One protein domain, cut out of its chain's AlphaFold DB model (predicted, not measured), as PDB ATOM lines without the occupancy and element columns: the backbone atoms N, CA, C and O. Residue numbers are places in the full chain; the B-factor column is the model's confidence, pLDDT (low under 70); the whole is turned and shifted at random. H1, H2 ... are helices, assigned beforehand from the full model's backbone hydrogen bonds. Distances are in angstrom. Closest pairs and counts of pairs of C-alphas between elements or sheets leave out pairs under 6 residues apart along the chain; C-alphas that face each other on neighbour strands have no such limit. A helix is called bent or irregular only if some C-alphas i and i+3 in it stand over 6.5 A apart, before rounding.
ATOM      1  N   PRO A  11     194.692 175.965 179.062       91.62
ATOM      2  CA  PRO A  11     193.589 176.543 179.824       91.62
ATOM      3  C   PRO A  11     193.376 178.036 179.553       91.62
ATOM      4  O   PRO A  11     192.244 178.429 179.275       91.62
ATOM      5  N   GLY A  12     194.438 178.849 179.578       93.69
ATOM      6  CA  GLY A  12     194.356 180.285 179.292       93.69
ATOM      7  C   GLY A  12     193.824 180.571 177.889       93.69
ATOM      8  O   GLY A  12     192.837 181.283 177.732       93.69
ATOM      9  N   LYS A  13     194.379 179.908 176.866       94.56
ATOM     10  CA  LYS A  13     193.905 180.049 175.476       94.56
ATOM     11  C   LYS A  13     192.440 179.644 175.311       94.56
ATOM     12  O   LYS A  13     191.719 180.248 174.518       94.56
ATOM     13  N   LEU A  14     192.004 178.595 176.014       96.81
ATOM     14  CA  LEU A  14     190.613 178.148 175.973       96.81
ATOM     15  C   LEU A  14     189.686 179.170 176.635       96.81
ATOM     16  O   LEU A  14     188.631 179.453 176.073       96.81
ATOM     17  N   ALA A  15     190.087 179.737 177.774       96.81
ATOM     18  CA  ALA A  15     189.339 180.790 178.451       96.81
ATOM     19  C   ALA A  15     189.215 182.051 177.580       96.81
ATOM     20  O   ALA A  15     188.120 182.591 177.453       96.81
ATOM     21  N   ASP A  16     190.294 182.466 176.911       97.12
ATOM     22  CA  ASP A  16     190.276 183.607 175.988       97.12
ATOM     23  C   ASP A  16     189.332 183.365 174.799       97.12
ATOM     24  O   ASP A  16     188.566 184.246 174.404       97.12
ATOM     25  N   ALA A  17     189.362 182.159 174.223       97.88
ATOM     26  CA  ALA A  17     188.495 181.806 173.103       97.88
ATOM     27  C   ALA A  17     187.015 181.700 173.509       97.88
ATOM     28  O   ALA A  17     186.145 182.057 172.715       97.88
ATOM     29  N   ASP A  18     186.733 181.217 174.722       98.12
ATOM     30  CA  ASP A  18     185.385 181.166 175.299       98.12
ATOM     31  C   ASP A  18     184.849 182.578 175.566       98.12
ATOM     32  O   ASP A  18     183.763 182.921 175.103       98.12
ATOM     33  N   ALA A  19     185.656 183.437 176.197       98.31
ATOM     34  CA  ALA A  19     185.305 184.831 176.456       98.31
ATOM     35  C   ALA A  19     185.017 185.605 175.161       98.31
ATOM     36  O   ALA A  19     184.016 186.310 175.082       98.31
ATOM     37  N   ALA A  20     185.839 185.427 174.121       98.19
ATOM     38  CA  ALA A  20     185.606 186.052 172.818       98.19
ATOM     39  C   ALA A  20     184.312 185.565 172.144       98.19
ATOM     40  O   ALA A  20     183.636 186.339 171.476       98.19
ATOM     41  N   TYR A  21     183.955 184.285 172.300       98.44
ATOM     42  CA  TYR A  21     182.683 183.773 171.791       98.44
ATOM     43  C   TYR A  21     181.490 184.359 172.558       98.44
ATOM     44  O   TYR A  21     180.507 184.753 171.933       98.44
ATOM     45  N   LEU A  22     181.584 184.443 173.886       98.31
ATOM     46  CA  LEU A  22     180.535 185.008 174.740       98.31
ATOM     47  C   LEU A  22     180.321 186.509 174.504       98.31
ATOM     48  O   LEU A  22     179.175 186.942 174.474       98.31
ATOM     49  N   ASP A  23     181.387 187.278 174.270       98.50
ATOM     50  CA  ASP A  23     181.303 188.704 173.918       98.50
ATOM     51  C   ASP A  23     180.477 188.932 172.642       98.50
ATOM     52  O   ASP A  23     179.565 189.758 172.608       98.50
ATOM     53  N   VAL A  24     180.728 188.134 171.597       98.38
ATOM     54  CA  VAL A  24     179.957 188.229 170.351       98.38
ATOM     55  C   VAL A  24     178.497 187.812 170.562       98.38
ATOM     56  O   VAL A  24     177.603 188.434 169.992       98.38
ATOM     57  N   GLN A  25     178.234 186.792 171.387       98.12
ATOM     58  CA  GLN A  25     176.862 186.402 171.742       98.12
ATOM     59  C   GLN A  25     176.124 187.533 172.460       98.12
ATOM     60  O   GLN A  25     175.010 187.859 172.072       98.12
ATOM     61  N   GLU A  26     176.759 188.189 173.433       98.25
ATOM     62  CA  GLU A  26     176.160 189.317 174.155       98.25
ATOM     63  C   GLU A  26     175.843 190.491 173.216       98.25
ATOM     64  O   GLU A  26     174.774 191.096 173.312       98.25
ATOM     65  N   ARG A  27     176.733 190.788 172.259       97.75
ATOM     66  CA  ARG A  27     176.486 191.803 171.220       97.75
ATOM     67  C   ARG A  27     175.298 191.442 170.328       97.75
ATOM     68  O   ARG A  27     174.511 192.325 170.002       97.75
ATOM     69  N   ILE A  28     175.144 190.172 169.952       97.94
ATOM     70  CA  ILE A  28     173.979 189.702 169.185       97.94
ATOM     71  C   ILE A  28     172.706 189.810 170.029       97.94
ATOM     72  O   ILE A  28     171.712 190.366 169.565       97.94
ATOM     73  N   ASP A  29     172.743 189.354 171.278       97.25
ATOM     74  CA  ASP A  29     171.605 189.390 172.198       97.25
ATOM     75  C   ASP A  29     171.132 190.824 172.486       97.25
ATOM     76  O   ASP A  29     169.934 191.059 172.651       97.25
ATOM     77  N   ALA A  30     172.047 191.800 172.497       96.44
ATOM     78  CA  ALA A  30     171.715 193.215 172.667       96.44
ATOM     79  C   ALA A  30     170.832 193.773 171.535       96.44
ATOM     80  O   ALA A  30     170.059 194.705 171.766       96.44
ATOM     81  N   HIS A  31     170.931 193.204 170.330       94.19
ATOM     82  CA  HIS A  31     170.080 193.540 169.185       94.19
ATOM     83  C   HIS A  31     168.896 192.575 169.023       94.19
ATOM     84  O   HIS A  31     167.859 192.979 168.502       94.19
ATOM     85  N   GLY A  32     169.036 191.336 169.498       96.31
ATOM     86  CA  GLY A  32     168.144 190.215 169.216       96.31
ATOM     87  C   GLY A  32     168.592 189.455 167.965       96.31
ATOM     88  O   GLY A  32     168.819 190.058 166.919       96.31
ATOM     89  N   GLU A  33     168.702 188.125 168.059       94.69
ATOM     90  CA  GLU A  33     169.231 187.285 166.971       94.69
ATOM     91  C   GLU A  33     168.445 187.443 165.660       94.69
ATOM     92  O   GLU A  33     169.053 187.689 164.625       94.69
ATOM     93  N   GLU A  34     167.110 187.412 165.715       95.75
ATOM     94  CA  GLU A  34     166.240 187.619 164.543       95.75
ATOM     95  C   GLU A  34     166.491 188.983 163.883       95.75
ATOM     96  O   GLU A  34     166.609 189.080 162.668       95.75
ATOM     97  N   THR A  35     166.671 190.041 164.679       94.94
ATOM     98  CA  THR A  35     166.971 191.378 164.152       94.94
ATOM     99  C   THR A  35     168.347 191.439 163.493       94.94
ATOM    100  O   THR A  35     168.498 192.092 162.464       94.94
ATOM    101  N   VAL A  36     169.359 190.768 164.050       97.12
ATOM    102  CA  VAL A  36     170.689 190.683 163.424       97.12
ATOM    103  C   VAL A  36     170.615 189.920 162.098       97.12
ATOM    104  O   VAL A  36     171.224 190.355 161.122       97.12
ATOM    105  N   GLU A  37     169.856 188.824 162.047       96.44
ATOM    106  CA  GLU A  37     169.611 188.062 160.817       96.44
ATOM    107  C   GLU A  37     168.894 188.911 159.762       96.44
ATOM    108  O   GLU A  37     169.364 188.981 158.628       96.44
ATOM    109  N   ASP A  38     167.840 189.637 160.137       95.44
ATOM    110  CA  ASP A  38     167.117 190.537 159.233       95.44
ATOM    111  C   ASP A  38     168.017 191.656 158.680       95.44
ATOM    112  O   ASP A  38     167.968 191.965 157.487       95.44
ATOM    113  N   VAL A  39     168.867 192.260 159.525       96.50
ATOM    114  CA  VAL A  39     169.839 193.274 159.082       96.50
ATOM    115  C   VAL A  39     170.865 192.669 158.127       96.50
ATOM    116  O   VAL A  39     171.174 193.295 157.112       96.50
ATOM    117  N   ALA A  40     171.384 191.477 158.424       97.06
ATOM    118  CA  ALA A  40     172.340 190.791 157.560       97.06
ATOM    119  C   ALA A  40     171.732 190.477 156.188       97.06
ATOM    120  O   ALA A  40     172.310 190.830 155.161       97.06
ATOM    121  N   ASP A  41     170.521 189.924 156.167       95.56
ATOM    122  CA  ASP A  41     169.767 189.646 154.948       95.56
ATOM    123  C   ASP A  41     169.525 190.917 154.118       95.56
ATOM    124  O   ASP A  41     169.673 190.917 152.891       95.56
ATOM    125  N   ALA A  42     169.143 192.014 154.777       95.44
ATOM    126  CA  ALA A  42     168.928 193.303 154.130       95.44
ATOM    127  C   ALA A  42     170.232 193.872 153.547       95.44
ATOM    128  O   ALA A  42     170.260 194.319 152.394       95.44
ATOM    129  N   TYR A  43     171.317 193.820 154.323       96.81
ATOM    130  CA  TYR A  43     172.642 194.296 153.934       96.81
ATOM    131  C   TYR A  43     173.203 193.520 152.738       96.81
ATOM    132  O   TYR A  43     173.656 194.138 151.768       96.81
ATOM    133  N   ASP A  44     173.105 192.190 152.752       96.62
ATOM    134  CA  ASP A  44     173.568 191.331 151.661       96.62
ATOM    135  C   ASP A  44     172.792 191.620 150.372       96.62
ATOM    136  O   ASP A  44     173.388 191.847 149.317       96.62
ATOM    137  N   ARG A  45     171.456 191.718 150.446       96.38
ATOM    138  CA  ARG A  45     170.618 192.051 149.279       96.38
ATOM    139  C   ARG A  45     170.937 193.433 148.709       96.38
ATOM    140  O   ARG A  45     170.933 193.601 147.486       96.38
ATOM    141  N   ALA A  46     171.185 194.420 149.571       95.69
ATOM    142  CA  ALA A  46     171.547 195.768 149.151       95.69
ATOM    143  C   ALA A  46     172.921 195.780 148.469       95.69
ATOM    144  O   ALA A  46     173.048 196.298 147.356       95.69
ATOM    145  N   THR A  47     173.924 195.153 149.082       96.38
ATOM    146  CA  THR A  47     175.299 195.101 148.565       96.38
ATOM    147  C   THR A  47     175.379 194.326 147.250       96.38
ATOM    148  O   THR A  47     175.945 194.830 146.280       96.38
ATOM    149  N   ASP A  48     174.688 193.188 147.143       96.69
ATOM    150  CA  ASP A  48     174.552 192.428 145.894       96.69
ATOM    151  C   ASP A  48     173.960 193.273 144.757       96.69
ATOM    152  O   ASP A  48     174.314 193.120 143.580       96.69
ATOM    153  N   LEU A  49     173.005 194.148 145.083       96.25
ATOM    154  CA  LEU A  49     172.390 195.032 144.105       96.25
ATOM    155  C   LEU A  49     173.354 196.146 143.682       96.25
ATOM    156  O   LEU A  49     173.414 196.454 142.488       96.25
ATOM    157  N   LEU A  50     174.109 196.721 144.622       95.25
ATOM    158  CA  LEU A  50     175.143 197.717 144.336       95.25
ATOM    159  C   LEU A  50     176.217 197.136 143.411       95.25
ATOM    160  O   LEU A  50     176.461 197.692 142.340       95.25
ATOM    161  N   ASP A  51     176.772 195.979 143.762       95.19
ATOM    162  CA  ASP A  51     177.843 195.319 143.011       95.19
ATOM    163  C   ASP A  51     177.402 194.924 141.600       95.19
ATOM    164  O   ASP A  51     178.132 195.093 140.623       95.19
ATOM    165  N   ARG A  52     176.161 194.446 141.451       94.69
ATOM    166  CA  ARG A  52     175.619 194.068 140.139       94.69
ATOM    167  C   ARG A  52     175.466 195.257 139.189       94.69
ATOM    168  O   ARG A  52     175.563 195.075 137.973       94.69
ATOM    169  N   TYR A  53     175.142 196.435 139.719       93.75
ATOM    170  CA  TYR A  53     174.734 197.586 138.914       93.75
ATOM    171  C   TYR A  53     175.787 198.686 138.797       93.75
ATOM    172  O   TYR A  53     175.647 199.506 137.893       93.75
ATOM    173  N   GLU A  54     176.837 198.698 139.619       92.31
ATOM    174  CA  GLU A  54     177.893 199.720 139.597       92.31
ATOM    175  C   GLU A  54     178.482 199.925 138.192       92.31
ATOM    176  O   GLU A  54     178.373 201.014 137.625       92.31
ATOM    177  N   ASP A  55     178.990 198.872 137.554       89.06
ATOM    178  CA  ASP A  55     179.563 198.971 136.202       89.06
ATOM    179  C   ASP A  55     178.508 199.313 135.134       89.06
ATOM    180  O   ASP A  55     178.762 199.983 134.127       89.06
ATOM    181  N   GLN A  56     177.279 198.838 135.336       90.00
ATOM    182  CA  GLN A  56     176.211 198.938 134.345       90.00
ATOM    183  C   GLN A  56     175.533 200.313 134.357       90.00
ATOM    184  O   GLN A  56     175.123 200.808 133.305       90.00
ATOM    185  N   ALA A  57     175.433 200.954 135.519       85.75
ATOM    186  CA  ALA A  57     174.679 202.188 135.731       85.75
ATOM    187  C   ALA A  57     175.534 203.468 135.655       85.75
ATOM    188  O   ALA A  57     174.970 204.563 135.606       85.75
ATOM    189  N   THR A  58     176.866 203.359 135.607       86.56
ATOM    190  CA  THR A  58     177.801 204.508 135.665       86.56
ATOM    191  C   THR A  58     178.344 204.967 134.304       86.56
ATOM    192  O   THR A  58     178.870 206.074 134.176       86.56
ATOM    193  N   GLY A  59     178.191 204.163 133.246       80.38
ATOM    194  CA  GLY A  59     178.704 204.488 131.911       80.38
ATOM    195  C   GLY A  59     177.887 205.513 131.105       80.38
ATOM    196  O   GLY A  59     176.772 205.917 131.442       80.38
ATOM    197  N   THR A  60     178.449 205.938 129.967       76.44
ATOM    198  CA  THR A  60     177.847 206.951 129.084       76.44
ATOM    199  C   THR A  60     177.104 206.295 127.916       76.44
ATOM    200  O   THR A  60     177.663 206.009 126.863       76.44
ATOM    201  N   GLY A  61     175.804 206.041 128.082       84.88
ATOM    202  CA  GLY A  61     175.012 205.401 127.032       84.88
ATOM    203  C   GLY A  61     173.526 205.285 127.350       84.88
ATOM    204  O   GLY A  61     173.106 205.374 128.502       84.88
ATOM    205  N   ARG A  62     172.708 205.064 126.310       85.50
ATOM    206  CA  ARG A  62     171.267 204.795 126.474       85.50
ATOM    207  C   ARG A  62     171.026 203.514 127.276       85.50
ATOM    208  O   ARG A  62     170.054 203.452 128.016       85.50
ATOM    209  N   GLU A  63     171.884 202.511 127.111       87.50
ATOM    210  CA  GLU A  63     171.756 201.247 127.836       87.50
ATOM    211  C   GLU A  63     172.088 201.425 129.320       87.50
ATOM    212  O   GLU A  63     171.275 201.055 130.157       87.50
ATOM    213  N   ASN A  64     173.173 202.132 129.652       88.06
ATOM    214  CA  ASN A  64     173.508 202.475 131.037       88.06
ATOM    215  C   ASN A  64     172.404 203.284 131.722       88.06
ATOM    216  O   ASN A  64     172.088 203.037 132.879       88.06
ATOM    217  N   PHE A  65     171.747 204.195 130.997       86.25
ATOM    218  CA  PHE A  65     170.598 204.921 131.538       86.25
ATOM    219  C   PHE A  65     169.417 203.998 131.881       86.25
ATOM    220  O   PHE A  65     168.774 204.189 132.909       86.25
ATOM    221  N   LYS A  66     169.128 202.979 131.057       89.31
ATOM    222  CA  LYS A  66     168.098 201.986 131.404       89.31
ATOM    223  C   LYS A  66     168.493 201.190 132.644       89.31
ATOM    224  O   LYS A  66     167.640 200.972 133.498       89.31
ATOM    225  N   GLN A  67     169.759 200.778 132.740       93.38
ATOM    226  CA  GLN A  67     170.265 200.044 133.902       93.38
ATOM    227  C   GLN A  67     170.199 200.899 135.168       93.38
ATOM    228  O   GLN A  67     169.750 200.416 136.198       93.38
ATOM    229  N   PHE A  68     170.520 202.188 135.067       89.25
ATOM    230  CA  PHE A  68     170.342 203.163 136.139       89.25
ATOM    231  C   PHE A  68     168.882 203.268 136.614       89.25
ATOM    232  O   PHE A  68     168.616 203.167 137.808       89.25
ATOM    233  N   VAL A  69     167.917 203.432 135.701       90.88
ATOM    234  CA  VAL A  69     166.491 203.514 136.076       90.88
ATOM    235  C   VAL A  69     166.005 202.200 136.697       90.88
ATOM    236  O   VAL A  69     165.273 202.220 137.685       90.88
ATOM    237  N   ALA A  70     166.431 201.059 136.149       92.56
ATOM    238  CA  ALA A  70     166.109 199.746 136.700       92.56
ATOM    239  C   ALA A  70     166.692 199.564 138.108       92.56
ATOM    240  O   ALA A  70     165.996 199.076 138.994       92.56
ATOM    241  N   PHE A  71     167.939 199.987 138.320       94.12
ATOM    242  CA  PHE A  71     168.594 199.984 139.620       94.12
ATOM    243  C   PHE A  71     167.828 200.835 140.637       94.12
ATOM    244  O   PHE A  71     167.466 200.311 141.682       94.12
ATOM    245  N   LYS A  72     167.484 202.089 140.303       92.19
ATOM    246  CA  LYS A  72     166.693 202.961 141.188       92.19
ATOM    247  C   LYS A  72     165.385 202.320 141.631       92.19
ATOM    248  O   LYS A  72     165.056 202.354 142.808       92.19
ATOM    249  N   SER A  73     164.650 201.738 140.684       92.88
ATOM    250  CA  SER A  73     163.390 201.065 141.000       92.88
ATOM    251  C   SER A  73     163.609 199.874 141.927       92.88
ATOM    252  O   SER A  73     162.846 199.703 142.865       92.88
ATOM    253  N   LYS A  74     164.639 199.057 141.676       94.62
ATOM    254  CA  LYS A  74     164.936 197.882 142.501       94.62
ATOM    255  C   LYS A  74     165.422 198.254 143.894       94.62
ATOM    256  O   LYS A  74     165.004 197.613 144.844       94.62
ATOM    257  N   PHE A  75     166.291 199.255 144.001       92.62
ATOM    258  CA  PHE A  75     166.820 199.706 145.283       92.62
ATOM    259  C   PHE A  75     165.711 200.348 146.121       92.62
ATOM    260  O   PHE A  75     165.569 200.003 147.283       92.62
ATOM    261  N   GLY A  76     164.864 201.193 145.518       91.06
ATOM    262  CA  GLY A  76     163.701 201.766 146.202       91.06
ATOM    263  C   GLY A  76     162.741 200.695 146.722       91.06
ATOM    264  O   GLY A  76     162.444 200.679 147.908       91.06
ATOM    265  N   SER A  77     162.340 199.740 145.872       92.06
ATOM    266  CA  SER A  77     161.485 198.628 146.314       92.06
ATOM    267  C   SER A  77     162.142 197.761 147.388       92.06
ATOM    268  O   SER A  77     161.458 197.298 148.286       92.06
ATOM    269  N   LEU A  78     163.461 197.556 147.320       91.81
ATOM    270  CA  LEU A  78     164.184 196.796 148.337       91.81
ATOM    271  C   LEU A  78     164.115 197.478 149.710       91.81
ATOM    272  O   LEU A  78     163.884 196.796 150.699       91.81
ATOM    273  N   VAL A  79     164.297 198.800 149.767       89.75
ATOM    274  CA  VAL A  79     164.201 199.559 151.023       89.75
ATOM    275  C   VAL A  79     162.762 199.582 151.546       89.75
ATOM    276  O   VAL A  79     162.558 199.405 152.741       89.75
ATOM    277  N   GLU A  80     161.766 199.718 150.664       88.19
ATOM    278  CA  GLU A  80     160.338 199.652 151.026       88.19
ATOM    279  C   GLU A  80     159.910 198.279 151.575       88.19
ATOM    280  O   GLU A  80     158.970 198.201 152.365       88.19
ATOM    281  N   ASP A  81     160.579 197.199 151.162       88.81
ATOM    282  CA  ASP A  81     160.313 195.845 151.659       88.81
ATOM    283  C   ASP A  81     160.871 195.619 153.082       88.81
ATOM    284  O   ASP A  81     160.501 194.639 153.739       88.81
ATOM    285  N   PHE A  82     161.763 196.486 153.573       88.38
ATOM    286  CA  PHE A  82     162.343 196.376 154.911       88.38
ATOM    287  C   PHE A  82     161.425 196.968 155.986       88.38
ATOM    288  O   PHE A  82     160.676 197.914 155.755       88.38
ATOM    289  N   SER A  83     161.507 196.429 157.205       84.12
ATOM    290  CA  SER A  83     160.801 197.009 158.349       84.12
ATOM    291  C   SER A  83     161.393 198.376 158.706       84.12
ATOM    292  O   SER A  83     162.591 198.484 158.962       84.12
ATOM    293  N   GLU A  84     160.554 199.408 158.807       80.19
ATOM    294  CA  GLU A  84     160.962 200.734 159.299       80.19
ATOM    295  C   GLU A  84     161.430 200.702 160.770       80.19
ATOM    296  O   GLU A  84     162.104 201.621 161.232       80.19
ATOM    297  N   GLU A  85     161.098 199.640 161.515       84.56
ATOM    298  CA  GLU A  85     161.556 199.429 162.895       84.56
ATOM    299  C   GLU A  85     162.971 198.826 162.974       84.56
ATOM    300  O   GLU A  85     163.520 198.678 164.067       84.56
ATOM    301  N   LEU A  86     163.582 198.485 161.831       87.75
ATOM    302  CA  LEU A  86     164.936 197.945 161.782       87.75
ATOM    303  C   LEU A  86     165.933 198.985 162.343       87.75
ATOM    304  O   LEU A  86     165.936 200.128 161.876       87.75
ATOM    305  N   PRO A  87     166.831 198.627 163.286       86.12
ATOM    306  CA  PRO A  87     167.699 199.589 163.984       86.12
ATOM    307  C   PRO A  87     168.553 200.488 163.077       86.12
ATOM    308  O   PRO A  87     168.935 201.591 163.463       86.12
ATOM    309  N   VAL A  88     168.847 200.016 161.866       91.69
ATOM    310  CA  VAL A  88     169.686 200.675 160.855       91.69
ATOM    311  C   VAL A  88     168.913 201.017 159.581       91.69
ATOM    312  O   VAL A  88     169.525 201.278 158.549       91.69
ATOM    313  N   TYR A  89     167.577 201.075 159.630       92.62
ATOM    314  CA  TYR A  89     166.751 201.466 158.480       92.62
ATOM    315  C   TYR A  89     167.227 202.788 157.849       92.62
ATOM    316  O   TYR A  89     167.374 202.894 156.632       92.62
ATOM    317  N   GLY A  90     167.586 203.773 158.681       92.62
ATOM    318  CA  GLY A  90     168.104 205.065 158.219       92.62
ATOM    319  C   GLY A  90     169.407 204.987 157.407       92.62
ATOM    320  O   GLY A  90     169.669 205.881 156.609       92.62
ATOM    321  N   ALA A  91     170.210 203.929 157.566       95.75
ATOM    322  CA  ALA A  91     171.398 203.697 156.742       95.75
ATOM    323  C   ALA A  91     171.012 203.301 155.306       95.75
ATOM    324  O   ALA A  91     171.582 203.810 154.340       95.75
ATOM    325  N   PHE A  92     169.997 202.444 155.158       94.62
ATOM    326  CA  PHE A  92     169.462 202.042 153.856       94.62
ATOM    327  C   PHE A  92     168.778 203.206 153.132       94.62
ATOM    328  O   PHE A  92     168.995 203.393 151.934       94.62
ATOM    329  N   ASP A  93     168.016 204.018 153.867       93.19
ATOM    330  CA  ASP A  93     167.386 205.236 153.349       93.19
ATOM    331  C   ASP A  93     168.441 206.246 152.853       93.19
ATOM    332  O   ASP A  93     168.423 206.663 151.693       93.19
ATOM    333  N   ALA A  94     169.461 206.532 153.672       94.25
ATOM    334  CA  ALA A  94     170.566 207.421 153.301       94.25
ATOM    335  C   ALA A  94     171.360 206.920 152.079       94.25
ATOM    336  O   ALA A  94     171.782 207.720 151.235       94.25
ATOM    337  N   ALA A  95     171.549 205.603 151.955       94.25
ATOM    338  CA  ALA A  95     172.147 204.997 150.772       94.25
ATOM    339  C   ALA A  95     171.253 205.189 149.531       94.25
ATOM    340  O   ALA A  95     171.756 205.538 148.459       94.25
ATOM    341  N   GLY A  96     169.932 205.035 149.674       92.12
ATOM    342  CA  GLY A  96     168.940 205.280 148.623       92.12
ATOM    343  C   GLY A  96     168.961 206.716 148.100       92.12
ATOM    344  O   GLY A  96     169.011 206.935 146.883       92.12
ATOM    345  N   ASP A  97     169.055 207.690 149.007       92.75
ATOM    346  CA  ASP A  97     169.154 209.122 148.700       92.75
ATOM    347  C   ASP A  97     170.339 209.462 147.780       92.75
ATOM    348  O   ASP A  97     170.298 210.424 146.999       92.75
ATOM    349  N   ARG A  98     171.423 208.669 147.800       91.94
ATOM    350  CA  ARG A  98     172.561 208.870 146.880       91.94
ATOM    351  C   ARG A  98     172.152 208.745 145.420       91.94
ATOM    352  O   ARG A  98     172.786 209.371 144.559       91.94
ATOM    353  N   PHE A  99     171.086 207.997 145.154       89.44
ATOM    354  CA  PHE A  99     170.597 207.698 143.819       89.44
ATOM    355  C   PHE A  99     169.509 208.654 143.328       89.44
ATOM    356  O   PHE A  99     169.067 208.557 142.176       89.44
ATOM    357  N   ASP A 100     169.137 209.659 144.121       87.62
ATOM    358  CA  ASP A 100     168.210 210.729 143.742       87.62
ATOM    359  C   ASP A 100     168.847 211.817 142.882       87.62
ATOM    360  O   ASP A 100     168.828 213.019 143.145       87.62
ATOM    361  N   LYS A 101     169.423 211.362 141.770       87.94
ATOM    362  CA  LYS A 101     170.098 212.186 140.770       87.94
ATOM    363  C   LYS A 101     169.690 211.754 139.373       87.94
ATOM    364  O   LYS A 101     169.183 210.664 139.160       87.94
ATOM    365  N   ASN A 102     169.954 212.603 138.384       85.69
ATOM    366  CA  ASN A 102     169.674 212.277 136.980       85.69
ATOM    367  C   ASN A 102     170.703 211.314 136.357       85.69
ATOM    368  O   ASN A 102     170.461 210.780 135.274       85.69
ATOM    369  N   ARG A 103     171.874 211.153 136.989       85.31
ATOM    370  CA  ARG A 103     172.974 210.271 136.576       85.31
ATOM    371  C   ARG A 103     173.776 209.840 137.797       85.31
ATOM    372  O   ARG A 103     173.938 210.652 138.707       85.31
ATOM    373  N   LEU A 104     174.318 208.626 137.751       86.62
ATOM    374  CA  LEU A 104     175.238 208.094 138.753       86.62
ATOM    375  C   LEU A 104     176.658 208.023 138.211       86.62
ATOM    376  O   LEU A 104     176.883 207.936 137.003       86.62
ATOM    377  N   ASN A 105     177.605 208.049 139.131       88.81
ATOM    378  CA  ASN A 105     178.997 207.692 138.905       88.81
ATOM    379  C   ASN A 105     179.444 206.698 139.988       88.81
ATOM    380  O   ASN A 105     178.752 206.525 140.987       88.81
ATOM    381  N   GLU A 106     180.601 206.067 139.801       90.56
ATOM    382  CA  GLU A 106     181.161 205.078 140.742       90.56
ATOM    383  C   GLU A 106     181.248 205.621 142.182       90.56
ATOM    384  O   GLU A 106     180.934 204.918 143.135       90.56
ATOM    385  N   ARG A 107     181.545 206.917 142.366       93.69
ATOM    386  CA  ARG A 107     181.604 207.516 143.713       93.69
ATOM    387  C   ARG A 107     180.245 207.608 144.397       93.69
ATOM    388  O   ARG A 107     180.202 207.743 145.614       93.69
ATOM    389  N   ASP A 108     179.141 207.605 143.651       94.50
ATOM    390  CA  ASP A 108     177.811 207.533 144.262       94.50
ATOM    391  C   ASP A 108     177.575 206.141 144.870       94.50
ATOM    392  O   ASP A 108     177.033 206.061 145.968       94.50
ATOM    393  N   PHE A 109     178.054 205.074 144.217       94.81
ATOM    394  CA  PHE A 109     178.020 203.706 144.751       94.81
ATOM    395  C   PHE A 109     178.963 203.541 145.946       94.81
ATOM    396  O   PHE A 109     178.553 203.017 146.975       94.81
ATOM    397  N   GLU A 110     180.193 204.052 145.856       95.00
ATOM    398  CA  GLU A 110     181.146 204.068 146.977       95.00
ATOM    399  C   GLU A 110     180.553 204.759 148.216       95.00
ATOM    400  O   GLU A 110     180.647 204.247 149.329       95.00
ATOM    401  N   ARG A 111     179.882 205.903 148.025       96.00
ATOM    402  CA  ARG A 111     179.213 206.622 149.118       96.00
ATOM    403  C   ARG A 111     178.023 205.862 149.679       96.00
ATOM    404  O   ARG A 111     177.874 205.851 150.889       96.00
ATOM    405  N   ALA A 112     177.218 205.230 148.828       95.81
ATOM    406  CA  ALA A 112     176.109 204.403 149.288       95.81
ATOM    407  C   ALA A 112     176.610 203.232 150.147       95.81
ATOM    408  O   ALA A 112     176.052 202.989 151.208       95.81
ATOM    409  N   ARG A 113     177.710 202.570 149.757       96.00
ATOM    410  CA  ARG A 113     178.353 201.541 150.594       96.00
ATOM    411  C   ARG A 113     178.831 202.109 151.930       96.00
ATOM    412  O   ARG A 113     178.613 201.485 152.956       96.00
ATOM    413  N   ALA A 114     179.423 203.304 151.930       97.06
ATOM    414  CA  ALA A 114     179.853 203.955 153.167       97.06
ATOM    415  C   ALA A 114     178.673 204.325 154.086       97.06
ATOM    416  O   ALA A 114     178.804 204.255 155.304       97.06
ATOM    417  N   ASP A 115     177.523 204.704 153.521       97.94
ATOM    418  CA  ASP A 115     176.310 204.969 154.301       97.94
ATOM    419  C   ASP A 115     175.725 203.674 154.907       97.94
ATOM    420  O   ASP A 115     175.086 203.743 155.954       97.94
ATOM    421  N   LEU A 116     175.987 202.506 154.302       97.38
ATOM    422  CA  LEU A 116     175.587 201.183 154.806       97.38
ATOM    423  C   LEU A 116     176.508 200.617 155.901       97.38
ATOM    424  O   LEU A 116     176.201 199.551 156.433       97.38
ATOM    425  N   GLU A 117     177.587 201.307 156.285       97.19
ATOM    426  CA  GLU A 117     178.524 200.824 157.317       97.19
ATOM    427  C   GLU A 117     177.838 200.421 158.639       97.19
ATOM    428  O   GLU A 117     178.142 199.346 159.151       97.19
ATOM    429  N   PRO A 118     176.843 201.163 159.172       97.12
ATOM    430  CA  PRO A 118     176.138 200.731 160.382       97.12
ATOM    431  C   PRO A 118     175.405 199.391 160.219       97.12
ATOM    432  O   PRO A 118     175.315 198.613 161.166       97.12
ATOM    433  N   ALA A 119     174.872 199.108 159.025       96.62
ATOM    434  CA  ALA A 119     174.258 197.817 158.732       96.62
ATOM    435  C   ALA A 119     175.321 196.718 158.587       96.62
ATOM    436  O   ALA A 119     175.107 195.609 159.071       96.62
ATOM    437  N   ALA A 120     176.478 197.039 157.998       97.25
ATOM    438  CA  ALA A 120     177.615 196.128 157.893       97.25
ATOM    439  C   ALA A 120     178.148 195.703 159.272       97.25
ATOM    440  O   ALA A 120     178.430 194.525 159.478       97.25
ATOM    441  N   GLU A 121     178.240 196.633 160.231       97.06
ATOM    442  CA  GLU A 121     178.685 196.347 161.604       97.06
ATOM    443  C   GLU A 121     177.779 195.323 162.304       97.06
ATOM    444  O   GLU A 121     178.271 194.388 162.938       97.06
ATOM    445  N   ILE A 122     176.456 195.463 162.165       97.38
ATOM    446  CA  ILE A 122     175.492 194.524 162.755       97.38
ATOM    447  C   ILE A 122     175.501 193.194 161.993       97.38
ATOM    448  O   ILE A 122     175.594 192.136 162.614       97.38
ATOM    449  N   ALA A 123     175.457 193.228 160.658       97.06
ATOM    450  CA  ALA A 123     175.501 192.031 159.816       97.06
ATOM    451  C   ALA A 123     176.769 191.191 160.073       97.06
ATOM    452  O   ALA A 123     176.725 189.957 160.121       97.06
ATOM    453  N   GLY A 124     177.897 191.867 160.311       97.44
ATOM    454  CA  GLY A 124     179.191 191.261 160.608       97.44
ATOM    455  C   GLY A 124     179.199 190.389 161.865       97.44
ATOM    456  O   GLY A 124     179.980 189.437 161.926       97.44
ATOM    457  N   LEU A 125     178.290 190.621 162.821       98.31
ATOM    458  CA  LEU A 125     178.199 189.840 164.060       98.31
ATOM    459  C   LEU A 125     178.005 188.341 163.804       98.31
ATOM    460  O   LEU A 125     178.579 187.515 164.517       98.31
ATOM    461  N   LEU A 126     177.239 187.961 162.774       98.00
ATOM    462  CA  LEU A 126     177.030 186.547 162.434       98.00
ATOM    463  C   LEU A 126     178.328 185.878 161.964       98.00
ATOM    464  O   LEU A 126     178.609 184.733 162.336       98.00
ATOM    465  N   GLY A 127     179.135 186.602 161.184       97.56
ATOM    466  CA  GLY A 127     180.464 186.169 160.756       97.56
ATOM    467  C   GLY A 127     181.433 186.075 161.933       97.56
ATOM    468  O   GLY A 127     182.053 185.030 162.141       97.56
ATOM    469  N   GLU A 128     181.486 187.114 162.769       98.38
ATOM    470  CA  GLU A 128     182.299 187.131 163.990       98.38
ATOM    471  C   GLU A 128     181.959 185.952 164.914       98.38
ATOM    472  O   GLU A 128     182.858 185.294 165.446       98.38
ATOM    473  N   ARG A 129     180.670 185.620 165.058       98.50
ATOM    474  CA  ARG A 129     180.191 184.485 165.859       98.50
ATOM    475  C   ARG A 129     180.680 183.163 165.294       98.50
ATOM    476  O   ARG A 129     181.132 182.297 166.049       98.50
ATOM    477  N   ALA A 130     180.571 182.987 163.978       98.31
ATOM    478  CA  ALA A 130     181.034 181.783 163.299       98.31
ATOM    479  C   ALA A 130     182.549 181.594 163.476       98.31
ATOM    480  O   ALA A 130     182.994 180.497 163.835       98.31
ATOM    481  N   ASP A 131     183.325 182.665 163.316       98.44
ATOM    482  CA  ASP A 131     184.778 182.663 163.481       98.44
ATOM    483  C   ASP A 131     185.199 182.409 164.932       98.44
ATOM    484  O   ASP A 131     186.080 181.580 165.196       98.44
ATOM    485  N   ALA A 132     184.553 183.071 165.896       98.44
ATOM    486  CA  ALA A 132     184.801 182.864 167.319       98.44
ATOM    487  C   ALA A 132     184.488 181.418 167.733       98.44
ATOM    488  O   ALA A 132     185.305 180.771 168.391       98.44
ATOM    489  N   LEU A 133     183.365 180.860 167.267       98.38
ATOM    490  CA  LEU A 133     182.998 179.466 167.514       98.38
ATOM    491  C   LEU A 133     183.992 178.484 166.877       98.38
ATOM    492  O   LEU A 133     184.341 177.466 167.486       98.38
ATOM    493  N   ALA A 134     184.451 178.758 165.655       98.44
ATOM    494  CA  ALA A 134     185.454 177.940 164.983       98.44
ATOM    495  C   ALA A 134     186.776 177.928 165.766       98.44
ATOM    496  O   ALA A 134     187.334 176.850 166.009       98.44
ATOM    497  N   ARG A 135     187.222 179.104 166.230       98.06
ATOM    498  CA  ARG A 135     188.415 179.278 167.069       98.06
ATOM    499  C   ARG A 135     188.276 178.552 168.402       98.06
ATOM    500  O   ARG A 135     189.142 177.747 168.732       98.06
ATOM    501  N   TYR A 136     187.173 178.753 169.120       98.06
ATOM    502  CA  TYR A 136     186.874 178.046 170.368       98.06
ATOM    503  C   TYR A 136     186.960 176.528 170.186       98.06
ATOM    504  O   TYR A 136     187.670 175.836 170.915       98.06
ATOM    505  N   ARG A 137     186.302 175.991 169.150       98.25
ATOM    506  CA  ARG A 137     186.334 174.552 168.847       98.25
ATOM    507  C   ARG A 137     187.738 174.058 168.513       98.25
ATOM    508  O   ARG A 137     188.063 172.916 168.833       98.25
ATOM    509  N   GLN A 138     188.549 174.863 167.832       97.94
ATOM    510  CA  GLN A 138     189.936 174.518 167.538       97.94
ATOM    511  C   GLN A 138     190.773 174.451 168.812       97.94
ATOM    512  O   GLN A 138     191.362 173.404 169.075       97.94
ATOM    513  N   VAL A 139     190.772 175.523 169.604       97.56
ATOM    514  CA  VAL A 139     191.551 175.606 170.843       97.56
ATOM    515  C   VAL A 139     191.130 174.509 171.809       97.56
ATOM    516  O   VAL A 139     191.982 173.814 172.347       97.56
ATOM    517  N   ARG A 140     189.827 174.249 171.948       97.50
ATOM    518  CA  ARG A 140     189.329 173.146 172.772       97.50
ATOM    519  C   ARG A 140     189.937 171.799 172.370       97.50
ATOM    520  O   ARG A 140     190.384 171.060 173.240       97.50
ATOM    521  N   ARG A 141     189.993 171.484 171.070       97.75
ATOM    522  CA  ARG A 141     190.617 170.236 170.588       97.75
ATOM    523  C   ARG A 141     192.116 170.192 170.878       97.75
ATOM    524  O   ARG A 141     192.645 169.123 171.152       97.75
TER     525      ARG A 141
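AT A GLANCE: This is residues 11 to 141 of the 216 residues of an uncharacterized protein of Halobacteriales archaeon QS_1_67_19 (UniProt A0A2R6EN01). Six helices make a wide, shallow V: H1 and H6, side by side and running opposite ways, form one arm, and the aligned helices H2, H3, H4 and H5 form the other. The start of H6 crosses the first half of H2 at the corner of the V. The printed part has 131 residues with six named helices, H1 to H6 in chain order, and no named strand; the class is all helix. It is loose, with a radius of gyration of the C-alphas of 18.5 A and spans of 64 by 28 by 17 A.

HOW THE PARTS SIT: H1, residues 11 to 31, touches H6, residues 117 to 141, opposite ways at a shallow tilt of 29 degrees; the closest C-alphas, of Ala 17 and Tyr 136, are 4.9 A apart. H2, residues 33 to 57, touches H6 with residues 36 to 43 alone, at a steep tilt of 62 degrees; the closest C-alphas, of Ala 40 and Ala 123, are 4.1 A apart. H2 forms a helical hairpin with H3, residues 62 to 80, at 10 degrees, closest at the C-alphas of Ala 57 and Phe 68, 4.5 A. H4, residues 89 to 97, and H5, residues 106 to 115, form another, closest at the C-alphas of Ala 95 and Ala 112, 4.3 A. H1 and H3 are apart. Every O i to N i+4 pair is within hydrogen-bond range in H3, H4 and H5; 16 of 17 are in H1, 19 of 21 in H2 and 18 of 21 in H6.

IN THESE COORDINATES: H1 begins at C-alpha 11 (193.589, 176.543, 179.824) and is 30.9 A long. H2, 35.0 A, is irregular: C-alphas 52 and 55 are 7.4 A apart. H3 measures 27.4 A, H4 12.7 A and H5 14.4 A. H6, 35.5 A, has a kink of 32 degrees near residue 124 and ends at C-alpha 141 (190.617, 170.236, 170.588).

THE WHOLE: The farthest C-alphas, of Pro 11 and Arg 62, are 64.4 A apart. The printed part has no cut, no link is long, and no printed residue is under 70 in pLDDT.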